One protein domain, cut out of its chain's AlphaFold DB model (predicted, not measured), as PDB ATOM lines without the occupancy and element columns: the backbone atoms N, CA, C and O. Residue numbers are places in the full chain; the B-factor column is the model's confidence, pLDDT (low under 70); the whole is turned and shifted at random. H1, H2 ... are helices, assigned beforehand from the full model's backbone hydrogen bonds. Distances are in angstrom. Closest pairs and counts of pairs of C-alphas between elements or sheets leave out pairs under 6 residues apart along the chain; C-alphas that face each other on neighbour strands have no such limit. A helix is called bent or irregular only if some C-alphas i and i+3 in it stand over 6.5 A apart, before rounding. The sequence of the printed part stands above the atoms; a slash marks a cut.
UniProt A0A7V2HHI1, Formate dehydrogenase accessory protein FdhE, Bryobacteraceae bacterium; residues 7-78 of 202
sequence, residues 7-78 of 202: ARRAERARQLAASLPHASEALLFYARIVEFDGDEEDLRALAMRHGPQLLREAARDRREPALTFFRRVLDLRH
ATOM      1  N   ALA A   7     -59.265 -36.330   4.663       92.88
ATOM      2  CA  ALA A   7     -59.762 -37.433   5.487       92.88
ATOM      3  C   ALA A   7     -60.788 -38.315   4.752       92.88
ATOM      4  O   ALA A   7     -60.691 -39.538   4.807       92.88
ATOM      5  N   ARG A   8     -61.735 -37.716   4.011       94.25
ATOM      6  CA  ARG A   8     -62.727 -38.471   3.228       94.25
ATOM      7  C   ARG A   8     -62.071 -39.300   2.123       94.25
ATOM      8  O   ARG A   8     -62.459 -40.441   1.910       94.25
ATOM      9  N   ARG A   9     -61.060 -38.748   1.449       94.88
ATOM     10  CA  ARG A   9     -60.318 -39.457   0.395       94.88
ATOM     11  C   ARG A   9     -59.491 -40.609   0.951       94.88
ATOM     12  O   ARG A   9     -59.516 -41.693   0.381       94.88
ATOM     13  N   ALA A  10     -58.796 -40.392   2.068       95.75
ATOM     14  CA  ALA A  10     -58.046 -41.446   2.743       95.75
ATOM     15  C   ALA A  10     -58.971 -42.585   3.201       95.75
ATOM     16  O   ALA A  10     -58.656 -43.756   2.999       95.75
ATOM     17  N   GLU A  11     -60.142 -42.249   3.747       97.06
ATOM     18  CA  GLU A  11     -61.154 -43.229   4.139       97.06
ATOM     19  C   GLU A  11     -61.694 -44.014   2.937       97.06
ATOM     20  O   GLU A  11     -61.651 -45.244   2.935       97.06
ATOM     21  N   ARG A  12     -62.098 -43.325   1.862       97.25
ATOM     22  CA  ARG A  12     -62.553 -43.973   0.624       97.25
ATOM     23  C   ARG A  12     -61.489 -44.908   0.044       97.25
ATOM     24  O   ARG A  12     -61.812 -46.013  -0.388       97.25
ATOM     25  N   ALA A  13     -60.221 -44.503   0.079       97.38
ATOM     26  CA  ALA A  13     -59.117 -45.318  -0.413       97.38
ATOM     27  C   ALA A  13     -58.963 -46.614   0.393       97.38
ATOM     28  O   ALA A  13     -58.817 -47.685  -0.193       97.38
ATOM     29  N   ARG A  14     -59.063 -46.551   1.729       97.44
ATOM     30  CA  ARG A  14     -59.034 -47.749   2.589       97.44
ATOM     31  C   ARG A  14     -60.222 -48.674   2.333       97.44
ATOM     32  O   ARG A  14     -60.033 -49.888   2.292       97.44
ATOM     33  N   GLN A  15     -61.414 -48.117   2.126       97.00
ATOM     34  CA  GLN A  15     -62.617 -48.892   1.807       97.00
ATOM     35  C   GLN A  15     -62.459 -49.663   0.494       97.00
ATOM     36  O   GLN A  15     -62.663 -50.875   0.465       97.00
ATOM     37  N   LEU A  16     -62.028 -48.984  -0.574       97.12
ATOM     38  CA  LEU A  16     -61.779 -49.623  -1.869       97.12
ATOM     39  C   LEU A  16     -60.616 -50.624  -1.800       97.12
ATOM     40  O   LEU A  16     -60.677 -51.682  -2.418       97.12
ATOM     41  N   ALA A  17     -59.581 -50.353  -1.000       96.69
ATOM     42  CA  ALA A  17     -58.460 -51.274  -0.820       96.69
ATOM     43  C   ALA A  17     -58.866 -52.602  -0.165       96.69
ATOM     44  O   ALA A  17     -58.211 -53.620  -0.399       96.69
ATOM     45  N   ALA A  18     -59.918 -52.594   0.660       96.56
ATOM     46  CA  ALA A  18     -60.455 -53.793   1.296       96.56
ATOM     47  C   ALA A  18     -61.285 -54.652   0.327       96.56
ATOM     48  O   ALA A  18     -61.334 -55.870   0.488       96.56
ATOM     49  N   SER A  19     -61.923 -54.039  -0.676       94.12
ATOM     50  CA  SER A  19     -62.768 -54.736  -1.654       94.12
ATOM     51  C   SER A  19     -62.056 -55.078  -2.966       94.12
ATOM     52  O   SER A  19     -62.501 -55.982  -3.673       94.12
ATOM     53  N   LEU A  20     -60.944 -54.407  -3.288       94.44
ATOM     54  CA  LEU A  20     -60.210 -54.559  -4.550       94.44
ATOM     55  C   LEU A  20     -58.750 -54.973  -4.294       94.44
ATOM     56  O   LEU A  20     -57.858 -54.120  -4.266       94.44
ATOM     57  N   PRO A  21     -58.459 -56.283  -4.154       92.06
ATOM     58  CA  PRO A  21     -57.107 -56.767  -3.862       92.06
ATOM     59  C   PRO A  21     -56.046 -56.294  -4.863       92.06
ATOM     60  O   PRO A  21     -54.927 -55.981  -4.469       92.06
ATOM     61  N   HIS A  22     -56.407 -56.182  -6.145       90.38
ATOM     62  CA  HIS A  22     -55.498 -55.760  -7.215       90.38
ATOM     63  C   HIS A  22     -55.089 -54.278  -7.135       90.38
ATOM     64  O   HIS A  22     -54.030 -53.918  -7.635       90.38
ATOM     65  N   ALA A  23     -55.900 -53.423  -6.500       92.06
ATOM     66  CA  ALA A  23     -55.617 -51.996  -6.317       92.06
ATOM     67  C   ALA A  23     -55.188 -51.655  -4.875       92.06
ATOM     68  O   ALA A  23     -54.856 -50.506  -4.578       92.06
ATOM     69  N   SER A  24     -55.182 -52.641  -3.970       93.88
ATOM     70  CA  SER A  24     -55.036 -52.436  -2.525       93.88
ATOM     71  C   SER A  24     -53.727 -51.739  -2.140       93.88
ATOM     72  O   SER A  24     -53.756 -50.753  -1.405       93.88
ATOM     73  N   GLU A  25     -52.580 -52.182  -2.674       92.12
ATOM     74  CA  GLU A  25     -51.272 -51.568  -2.377       92.12
ATOM     75  C   GLU A  25     -51.253 -50.084  -2.771       92.12
ATOM     76  O   GLU A  25     -50.845 -49.225  -1.987       92.12
ATOM     77  N   ALA A  26     -51.769 -49.770  -3.959       91.94
ATOM     78  CA  ALA A  26     -51.787 -48.415  -4.483       91.94
ATOM     79  C   ALA A  26     -52.751 -47.494  -3.717       91.94
ATOM     80  O   ALA A  26     -52.388 -46.368  -3.376       91.94
ATOM     81  N   LEU A  27     -53.945 -47.983  -3.376       95.44
ATOM     82  CA  LEU A  27     -54.941 -47.242  -2.598       95.44
ATOM     83  C   LEU A  27     -54.481 -46.996  -1.152       95.44
ATOM     84  O   LEU A  27     -54.623 -45.890  -0.625       95.44
ATOM     85  N   LEU A  28     -53.869 -47.992  -0.507       95.12
ATOM     86  CA  LEU A  28     -53.303 -47.832   0.834       95.12
ATOM     87  C   LEU A  28     -52.106 -46.879   0.845       95.12
ATOM     88  O   LEU A  28     -51.878 -46.186   1.841       95.12
ATOM     89  N   PHE A  29     -51.320 -46.848  -0.230       93.56
ATOM     90  CA  PHE A  29     -50.259 -45.862  -0.378       93.56
ATOM     91  C   PHE A  29     -50.827 -44.459  -0.611       93.56
ATOM     92  O   PHE A  29     -50.406 -43.517   0.056       93.56
ATOM     93  N   TYR A  30     -51.851 -44.327  -1.454       93.38
ATOM     94  CA  TYR A  30     -52.560 -43.069  -1.668       93.38
ATOM     95  C   TYR A  30     -53.126 -42.483  -0.365       93.38
ATOM     96  O   TYR A  30     -52.918 -41.304  -0.084       93.38
ATOM     97  N   ALA A  31     -53.762 -43.305   0.479       94.75
ATOM     98  CA  ALA A  31     -54.268 -42.861   1.781       94.75
ATOM     99  C   ALA A  31     -53.165 -42.219   2.642       94.75
ATOM    100  O   ALA A  31     -53.399 -41.190   3.271       94.75
ATOM    101  N   ARG A  32     -51.945 -42.775   2.604       93.06
ATOM    102  CA  ARG A  32     -50.779 -42.205   3.293       93.06
ATOM    103  C   ARG A  32     -50.332 -40.888   2.669       93.06
ATOM    104  O   ARG A  32     -50.028 -39.969   3.414       93.06
ATOM    105  N   ILE A  33     -50.305 -40.773   1.339       89.81
ATOM    106  CA  ILE A  33     -49.927 -39.528   0.641       89.81
ATOM    107  C   ILE A  33     -50.862 -38.376   1.022       89.81
ATOM    108  O   ILE A  33     -50.411 -37.252   1.223       89.81
ATOM    109  N   VAL A  34     -52.163 -38.642   1.115       88.44
ATOM    110  CA  VAL A  34     -53.161 -37.607   1.419       88.44
ATOM    111  C   VAL A  34     -53.054 -37.095   2.859       88.44
ATOM    112  O   VAL A  34     -53.384 -35.939   3.120       88.44
ATOM    113  N   GLU A  35     -52.603 -37.942   3.781       87.12
ATOM    114  CA  GLU A  35     -52.401 -37.612   5.200       87.12
ATOM    115  C   GLU A  35     -50.978 -37.127   5.507       87.12
ATOM    116  O   GLU A  35     -50.720 -36.600   6.586       87.12
ATOM    117  N   PHE A  36     -50.052 -37.312   4.570       85.62
ATOM    118  CA  PHE A  36     -48.663 -36.913   4.698       85.62
ATOM    119  C   PHE A  36     -48.543 -35.384   4.731       85.62
ATOM    120  O   PHE A  36     -49.222 -34.695   3.964       85.62
ATOM    121  N   ASP A  37     -47.627 -34.854   5.547       84.88
ATOM    122  CA  ASP A  37     -47.352 -33.419   5.723       84.88
ATOM    123  C   ASP A  37     -45.853 -33.044   5.641       84.88
ATOM    124  O   ASP A  37     -45.539 -31.859   5.554       84.88
ATOM    125  N   GLY A  38     -44.944 -34.021   5.535       85.75
ATOM    126  CA  GLY A  38     -43.490 -33.804   5.422       85.75
ATOM    127  C   GLY A  38     -43.007 -33.238   4.078       85.75
ATOM    128  O   GLY A  38     -43.812 -32.888   3.205       85.75
ATOM    129  N   ASP A  39     -41.684 -33.152   3.917       85.25
ATOM    130  CA  ASP A  39     -41.017 -32.612   2.724       85.25
ATOM    131  C   ASP A  39     -40.749 -33.665   1.618       85.25
ATOM    132  O   ASP A  39     -41.281 -34.776   1.636       85.25
ATOM    133  N   GLU A  40     -39.964 -33.311   0.594       83.56
ATOM    134  CA  GLU A  40     -39.629 -34.228  -0.507       83.56
ATOM    135  C   GLU A  40     -38.833 -35.461  -0.044       83.56
ATOM    136  O   GLU A  40     -39.042 -36.560  -0.568       83.56
ATOM    137  N   GLU A  41     -37.927 -35.312   0.922       86.00
ATOM    138  CA  GLU A  41     -37.101 -36.419   1.407       86.00
ATOM    139  C   GLU A  41     -37.927 -37.352   2.301       86.00
ATOM    140  O   GLU A  41     -37.851 -38.577   2.163       86.00
ATOM    141  N   ASP A  42     -38.807 -36.786   3.125       88.88
ATOM    142  CA  ASP A  42     -39.804 -37.540   3.882       88.88
ATOM    143  C   ASP A  42     -40.757 -38.312   2.947       88.88
ATOM    144  O   ASP A  42     -41.070 -39.483   3.189       88.88
ATOM    145  N   LEU A  43     -41.176 -37.701   1.831       85.69
ATOM    146  CA  LEU A  43     -42.023 -38.350   0.828       85.69
ATOM    147  C   LEU A  43     -41.289 -39.497   0.125       85.69
ATOM    148  O   LEU A  43     -41.877 -40.556  -0.112       85.69
ATOM    149  N   ARG A  44     -39.998 -39.326  -0.188       85.94
ATOM    150  CA  ARG A  44     -39.151 -40.417  -0.695       85.94
ATOM    151  C   ARG A  44     -39.057 -41.553   0.311       85.94
ATOM    152  O   ARG A  44     -39.223 -42.711  -0.071       85.94
ATOM    153  N   ALA A  45     -38.832 -41.248   1.587       89.00
ATOM    154  CA  ALA A  45     -38.790 -42.252   2.643       89.00
ATOM    155  C   ALA A  45     -40.126 -43.002   2.775       89.00
ATOM    156  O   ALA A  45     -40.135 -44.232   2.901       89.00
ATOM    157  N   LEU A  46     -41.250 -42.286   2.671       90.12
ATOM    158  CA  LEU A  46     -42.594 -42.861   2.643       90.12
ATOM    159  C   LEU A  46     -42.770 -43.806   1.446       90.12
ATOM    160  O   LEU A  46     -43.199 -44.947   1.630       90.12
ATOM    161  N   ALA A  47     -42.393 -43.368   0.241       89.00
ATOM    162  CA  ALA A  47     -42.460 -44.170  -0.979       89.00
ATOM    163  C   ALA A  47     -41.575 -45.421  -0.894       89.00
ATOM    164  O   ALA A  47     -42.038 -46.512  -1.204       89.00
ATOM    165  N   MET A  48     -40.341 -45.312  -0.390       88.56
ATOM    166  CA  MET A  48     -39.445 -46.461  -0.199       88.56
ATOM    167  C   MET A  48     -39.997 -47.496   0.790       88.56
ATOM    168  O   MET A  48     -39.756 -48.694   0.621       88.56
ATOM    169  N   ARG A  49     -40.711 -47.049   1.828       90.75
ATOM    170  CA  ARG A  49     -41.220 -47.913   2.902       90.75
ATOM    171  C   ARG A  49     -42.582 -48.529   2.589       90.75
ATOM    172  O   ARG A  49     -42.835 -49.664   2.987       90.75
ATOM    173  N   HIS A  50     -43.457 -47.778   1.928       90.50
ATOM    174  CA  HIS A  50     -44.876 -48.115   1.791       90.50
ATOM    175  C   HIS A  50     -45.412 -48.016   0.363       90.50
ATOM    176  O   HIS A  50     -46.579 -48.334   0.148       90.50
ATOM    177  N   GLY A  51     -44.606 -47.548  -0.590       86.94
ATOM    178  CA  GLY A  51     -45.023 -47.412  -1.977       86.94
ATOM    179  C   GLY A  51     -45.164 -48.760  -2.693       86.94
ATOM    180  O   GLY A  51     -44.473 -49.724  -2.338       86.94
ATOM    181  N   PRO A  52     -45.991 -48.811  -3.752       83.88
ATOM    182  CA  PRO A  52     -45.960 -49.862  -4.761       83.88
ATOM    183  C   PRO A  52     -44.545 -50.163  -5.246       83.88
ATOM    184  O   PRO A  52     -43.694 -49.271  -5.255       83.88
ATOM    185  N   GLN A  53     -44.283 -51.399  -5.676       81.31
ATOM    186  CA  GLN A  53     -42.939 -51.830  -6.088       81.31
ATOM    187  C   GLN A  53     -42.257 -50.850  -7.062       81.31
ATOM    188  O   GLN A  53     -41.139 -50.411  -6.797       81.31
ATOM    189  N   LEU A  54     -42.947 -50.447  -8.133       75.69
ATOM    190  CA  LEU A  54     -42.404 -49.511  -9.125       75.69
ATOM    191  C   LEU A  54     -42.052 -48.148  -8.515       75.69
ATOM    192  O   LEU A  54     -41.022 -47.563  -8.843       75.69
ATOM    193  N   LEU A  55     -42.862 -47.656  -7.574       79.25
ATOM    194  CA  LEU A  55     -42.576 -46.406  -6.871       79.25
ATOM    195  C   LEU A  55     -41.445 -46.558  -5.852       79.25
ATOM    196  O   LEU A  55     -40.680 -45.617  -5.667       79.25
ATOM    197  N   ARG A  56     -41.274 -47.732  -5.231       83.62
ATOM    198  CA  ARG A  56     -40.105 -48.029  -4.385       83.62
ATOM    199  C   ARG A  56     -38.810 -48.026  -5.184       83.62
ATOM    200  O   ARG A  56     -37.793 -47.553  -4.681       83.62
ATOM    201  N   GLU A  57     -38.838 -48.559  -6.400       80.12
ATOM    202  CA  GLU A  57     -37.699 -48.559  -7.319       80.12
ATOM    203  C   GLU A  57     -37.396 -47.137  -7.807       80.12
ATOM    204  O   GLU A  57     -36.258 -46.683  -7.680       80.12
ATOM    205  N   ALA A  58     -38.418 -46.394  -8.241       76.06
ATOM    206  CA  ALA A  58     -38.290 -44.992  -8.630       76.06
ATOM    207  C   ALA A  58     -37.791 -44.108  -7.473       76.06
ATOM    208  O   ALA A  58     -36.928 -43.267  -7.674       76.06
ATOM    209  N   ALA A  59     -38.244 -44.328  -6.236       79.06
ATOM    210  CA  ALA A  59     -37.798 -43.561  -5.070       79.06
ATOM    211  C   ALA A  59     -36.289 -43.680  -4.791       79.06
ATOM    212  O   ALA A  59     -35.702 -42.786  -4.178       79.06
ATOM    213  N   ARG A  60     -35.658 -44.776  -5.233       78.94
ATOM    214  CA  ARG A  60     -34.206 -44.988  -5.125       78.94
ATOM    215  C   ARG A  60     -33.439 -44.307  -6.258       78.94
ATOM    216  O   ARG A  60     -32.250 -44.036  -6.099       78.94
ATOM    217  N   ASP A  61     -34.097 -44.044  -7.384       75.69
ATOM    218  CA  ASP A  61     -33.512 -43.412  -8.560       75.69
ATOM    219  C   ASP A  61     -33.711 -41.888  -8.514       75.69
ATOM    220  O   ASP A  61     -34.825 -41.374  -8.505       75.69
ATOM    221  N   ARG A  62     -32.608 -41.132  -8.495       70.56
ATOM    222  CA  ARG A  62     -32.641 -39.659  -8.458       70.56
ATOM    223  C   ARG A  62     -32.704 -39.012  -9.846       70.56
ATOM    224  O   ARG A  62     -32.569 -37.795  -9.951       70.56
ATOM    225  N   ARG A  63     -32.875 -39.793 -10.915       70.25
ATOM    226  CA  ARG A  63     -32.997 -39.277 -12.285       70.25
ATOM    227  C   ARG A  63     -34.399 -38.724 -12.565       70.25
ATOM    228  O   ARG A  63     -35.395 -39.217 -12.048       70.25
ATOM    229  N   GLU A  64     -34.456 -37.731 -13.452       60.22
ATOM    230  CA  GLU A  64     -35.656 -36.980 -13.871       60.22
ATOM    231  C   GLU A  64     -36.947 -37.813 -14.068       60.22
ATOM    232  O   GLU A  64     -37.969 -37.431 -13.500       60.22
ATOM    233  N   PRO A  65     -36.956 -38.976 -14.760       57.03
ATOM    234  CA  PRO A  65     -38.196 -39.736 -14.960       57.03
ATOM    235  C   PRO A  65     -38.828 -40.212 -13.644       57.03
ATOM    236  O   PRO A  65     -40.048 -40.149 -13.485       57.03
ATOM    237  N   ALA A  66     -37.997 -40.612 -12.677       58.78
ATOM    238  CA  ALA A  66     -38.430 -41.066 -11.361       58.78
ATOM    239  C   ALA A  66     -38.917 -39.912 -10.463       58.78
ATOM    240  O   ALA A  66     -39.757 -40.122  -9.586       58.78
ATOM    241  N   LEU A  67     -38.463 -38.676 -10.720       63.97
ATOM    242  CA  LEU A  67     -38.921 -37.476 -10.011       63.97
ATOM    243  C   LEU A  67     -40.350 -37.068 -10.383       63.97
ATOM    244  O   LEU A  67     -40.989 -36.362  -9.606       63.97
ATOM    245  N   THR A  68     -40.886 -37.532 -11.517       71.38
ATOM    246  CA  THR A  68     -42.222 -37.141 -12.005       71.38
ATOM    247  C   THR A  68     -43.338 -37.445 -11.001       71.38
ATOM    248  O   THR A  68     -44.237 -36.625 -10.820       71.38
ATOM    249  N   PHE A  69     -43.277 -38.590 -10.308       74.00
ATOM    250  CA  PHE A  69     -44.223 -38.919  -9.233       74.00
ATOM    251  C   PHE A  69     -44.121 -37.910  -8.079       74.00
ATOM    252  O   PHE A  69     -45.117 -37.297  -7.700       74.00
ATOM    253  N   PHE A  70     -42.906 -37.694  -7.563       74.69
ATOM    254  CA  PHE A  70     -42.663 -36.794  -6.432       74.69
ATOM    255  C   PHE A  70     -43.079 -35.365  -6.761       74.69
ATOM    256  O   PHE A  70     -43.760 -34.726  -5.967       74.69
ATOM    257  N   ARG A  71     -42.761 -34.901  -7.974       76.06
ATOM    258  CA  ARG A  71     -43.195 -33.607  -8.491       76.06
ATOM    259  C   ARG A  71     -44.714 -33.477  -8.455       76.06
ATOM    260  O   ARG A  71     -45.198 -32.508  -7.893       76.06
ATOM    261  N   ARG A  72     -45.470 -34.462  -8.952       77.44
ATOM    262  CA  ARG A  72     -46.947 -34.421  -8.916       77.44
ATOM    263  C   ARG A  72     -47.501 -34.348  -7.496       77.44
ATOM    264  O   ARG A  72     -48.439 -33.595  -7.252       77.44
ATOM    265  N   VAL A  73     -46.921 -35.098  -6.558       78.50
ATOM    266  CA  VAL A  73     -47.345 -35.059  -5.150       78.50
ATOM    267  C   VAL A  73     -47.005 -33.718  -4.490       78.50
ATOM    268  O   VAL A  73     -47.777 -33.222  -3.674       78.50
ATOM    269  N   LEU A  74     -45.882 -33.096  -4.844       76.81
ATOM    270  CA  LEU A  74     -45.536 -31.756  -4.363       76.81
ATOM    271  C   LEU A  74     -46.429 -30.680  -5.001       76.81
ATOM    272  O   LEU A  74     -46.928 -29.797  -4.300       76.81
ATOM    273  N   ASP A  75     -46.705 -30.789  -6.299       78.31
ATOM    274  CA  ASP A  75     -47.576 -29.874  -7.040       78.31
ATOM    275  C   ASP A  75     -49.032 -29.951  -6.547       78.31
ATOM    276  O   ASP A  75     -49.755 -28.960  -6.623       78.31
ATOM    277  N   LEU A  76     -49.473 -31.081  -5.972       76.38
ATOM    278  CA  LEU A  76     -50.760 -31.148  -5.265       76.38
ATOM    279  C   LEU A  76     -50.876 -30.098  -4.158       76.38
ATOM    280  O   LEU A  76     -51.945 -29.524  -3.934       76.38
ATOM    281  N   ARG A  77     -49.782 -29.885  -3.424       75.62
ATOM    282  CA  ARG A  77     -49.732 -28.982  -2.270       75.62
ATOM    283  C   ARG A  77     -49.504 -27.545  -2.697       75.62
ATOM    284  O   ARG A  77     -50.112 -26.629  -2.143       75.62
ATOM    285  N   HIS A  78     -48.647 -27.365  -3.696       77.31
ATOM    286  CA  HIS A  78     -48.258 -26.065  -4.223       77.31
ATOM    287  C   HIS A  78     -48.529 -25.998  -5.728       77.31
ATOM    288  O   HIS A  78     -47.588 -25.932  -6.519       77.31
TER     289      HIS A  78
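Overview. This is residues 7 to 78 of the 202 residues of the protein "Formate dehydrogenase accessory protein FdhE" of Bryobacteraceae bacterium (UniProt A0A7V2HHI1). Two lobes of helices lie end to end along the longest axis: H1 and H2 side by side as a flat hairpin, then a less tidy group in which H3 and H4 fold back on each other as a splayed hairpin and H5 crosses H3. The two lobes come near each other only loosely, through H2, while H1 makes the far side of the first lobe. The printed part has 72 residues, with five named helices in the order H1, H2, H3, H4, H5 and no named strand, and its class is all helix. The whole is compact, with a radius of gyration of the C-alphas of 12.2 A and spans of 35 by 25 by 17 A.

Along the chain. H1 is residues 7 to 19, 19.0 A from its first C-alpha at (-59.762, -37.433, 5.487) to its last. H2, residues 24 to 35, is 16.9 A long. H3 is residues 40 to 50, 15.0 A long, with C-alpha 40 at (-39.629, -34.228, -0.507). H4, residues 53 to 60, is 11.1 A long. H5, residues 64 to 77, is the longest at 14 residues and 19.9 A, and its last C-alpha is at (-49.732, -28.982, -2.270). H5 is irregular, but only just: C-alphas 66 and 69 are 6.53 A apart.

Arrangement. H1 and H2 form a helical hairpin; they touch at a shallow tilt of 10 degrees, opposite ways, and their closest C-alphas, of Ala 17 and Ser 24, are 4.0 A apart. H2 and H3 are close but not clearly touching, with the closest C-alphas, of Phe 29 and His 50, 6.2 A apart. H2 and H5 are also close but not clearly touching, with the C-alphas of Ile 33 and Val 73 the closest at 7.8 A. H3 and H4 form a second helical hairpin and touch, opposite ways at a tilt of 35.2 degrees, only just steep; the C-alphas of Met 48 and Arg 56 are closest, 4.5 A apart. H5 touches H3 with residues 70 to 74 alone, about perpendicular at 74 degrees, and the closest C-alphas, of Glu 40 and Phe 70, are 7.1 A apart. H4 and H5 touch only at the corner by their link, with residues 66 to 67 of H5 alone; the C-alphas of Ala 58 and Ala 66 are closest, 4.8 A apart. H1 is apart from H3, H4 and H5, and H2 is apart from H4. In H1, H2 and H3 every O i to N i+4 pair is within hydrogen-bond range; in H4 it is 3 of 4 and in H5 6 of 10.

Size, cuts and confidence. The two C-alphas farthest apart, of Ser 19 and Arg 63, are 35.2 A apart. The printed part has no cut, and the four links between the helices are tight. The mean pLDDT of the printed part is 85.2; residues 64 to 67, which belong to H5, are under 70.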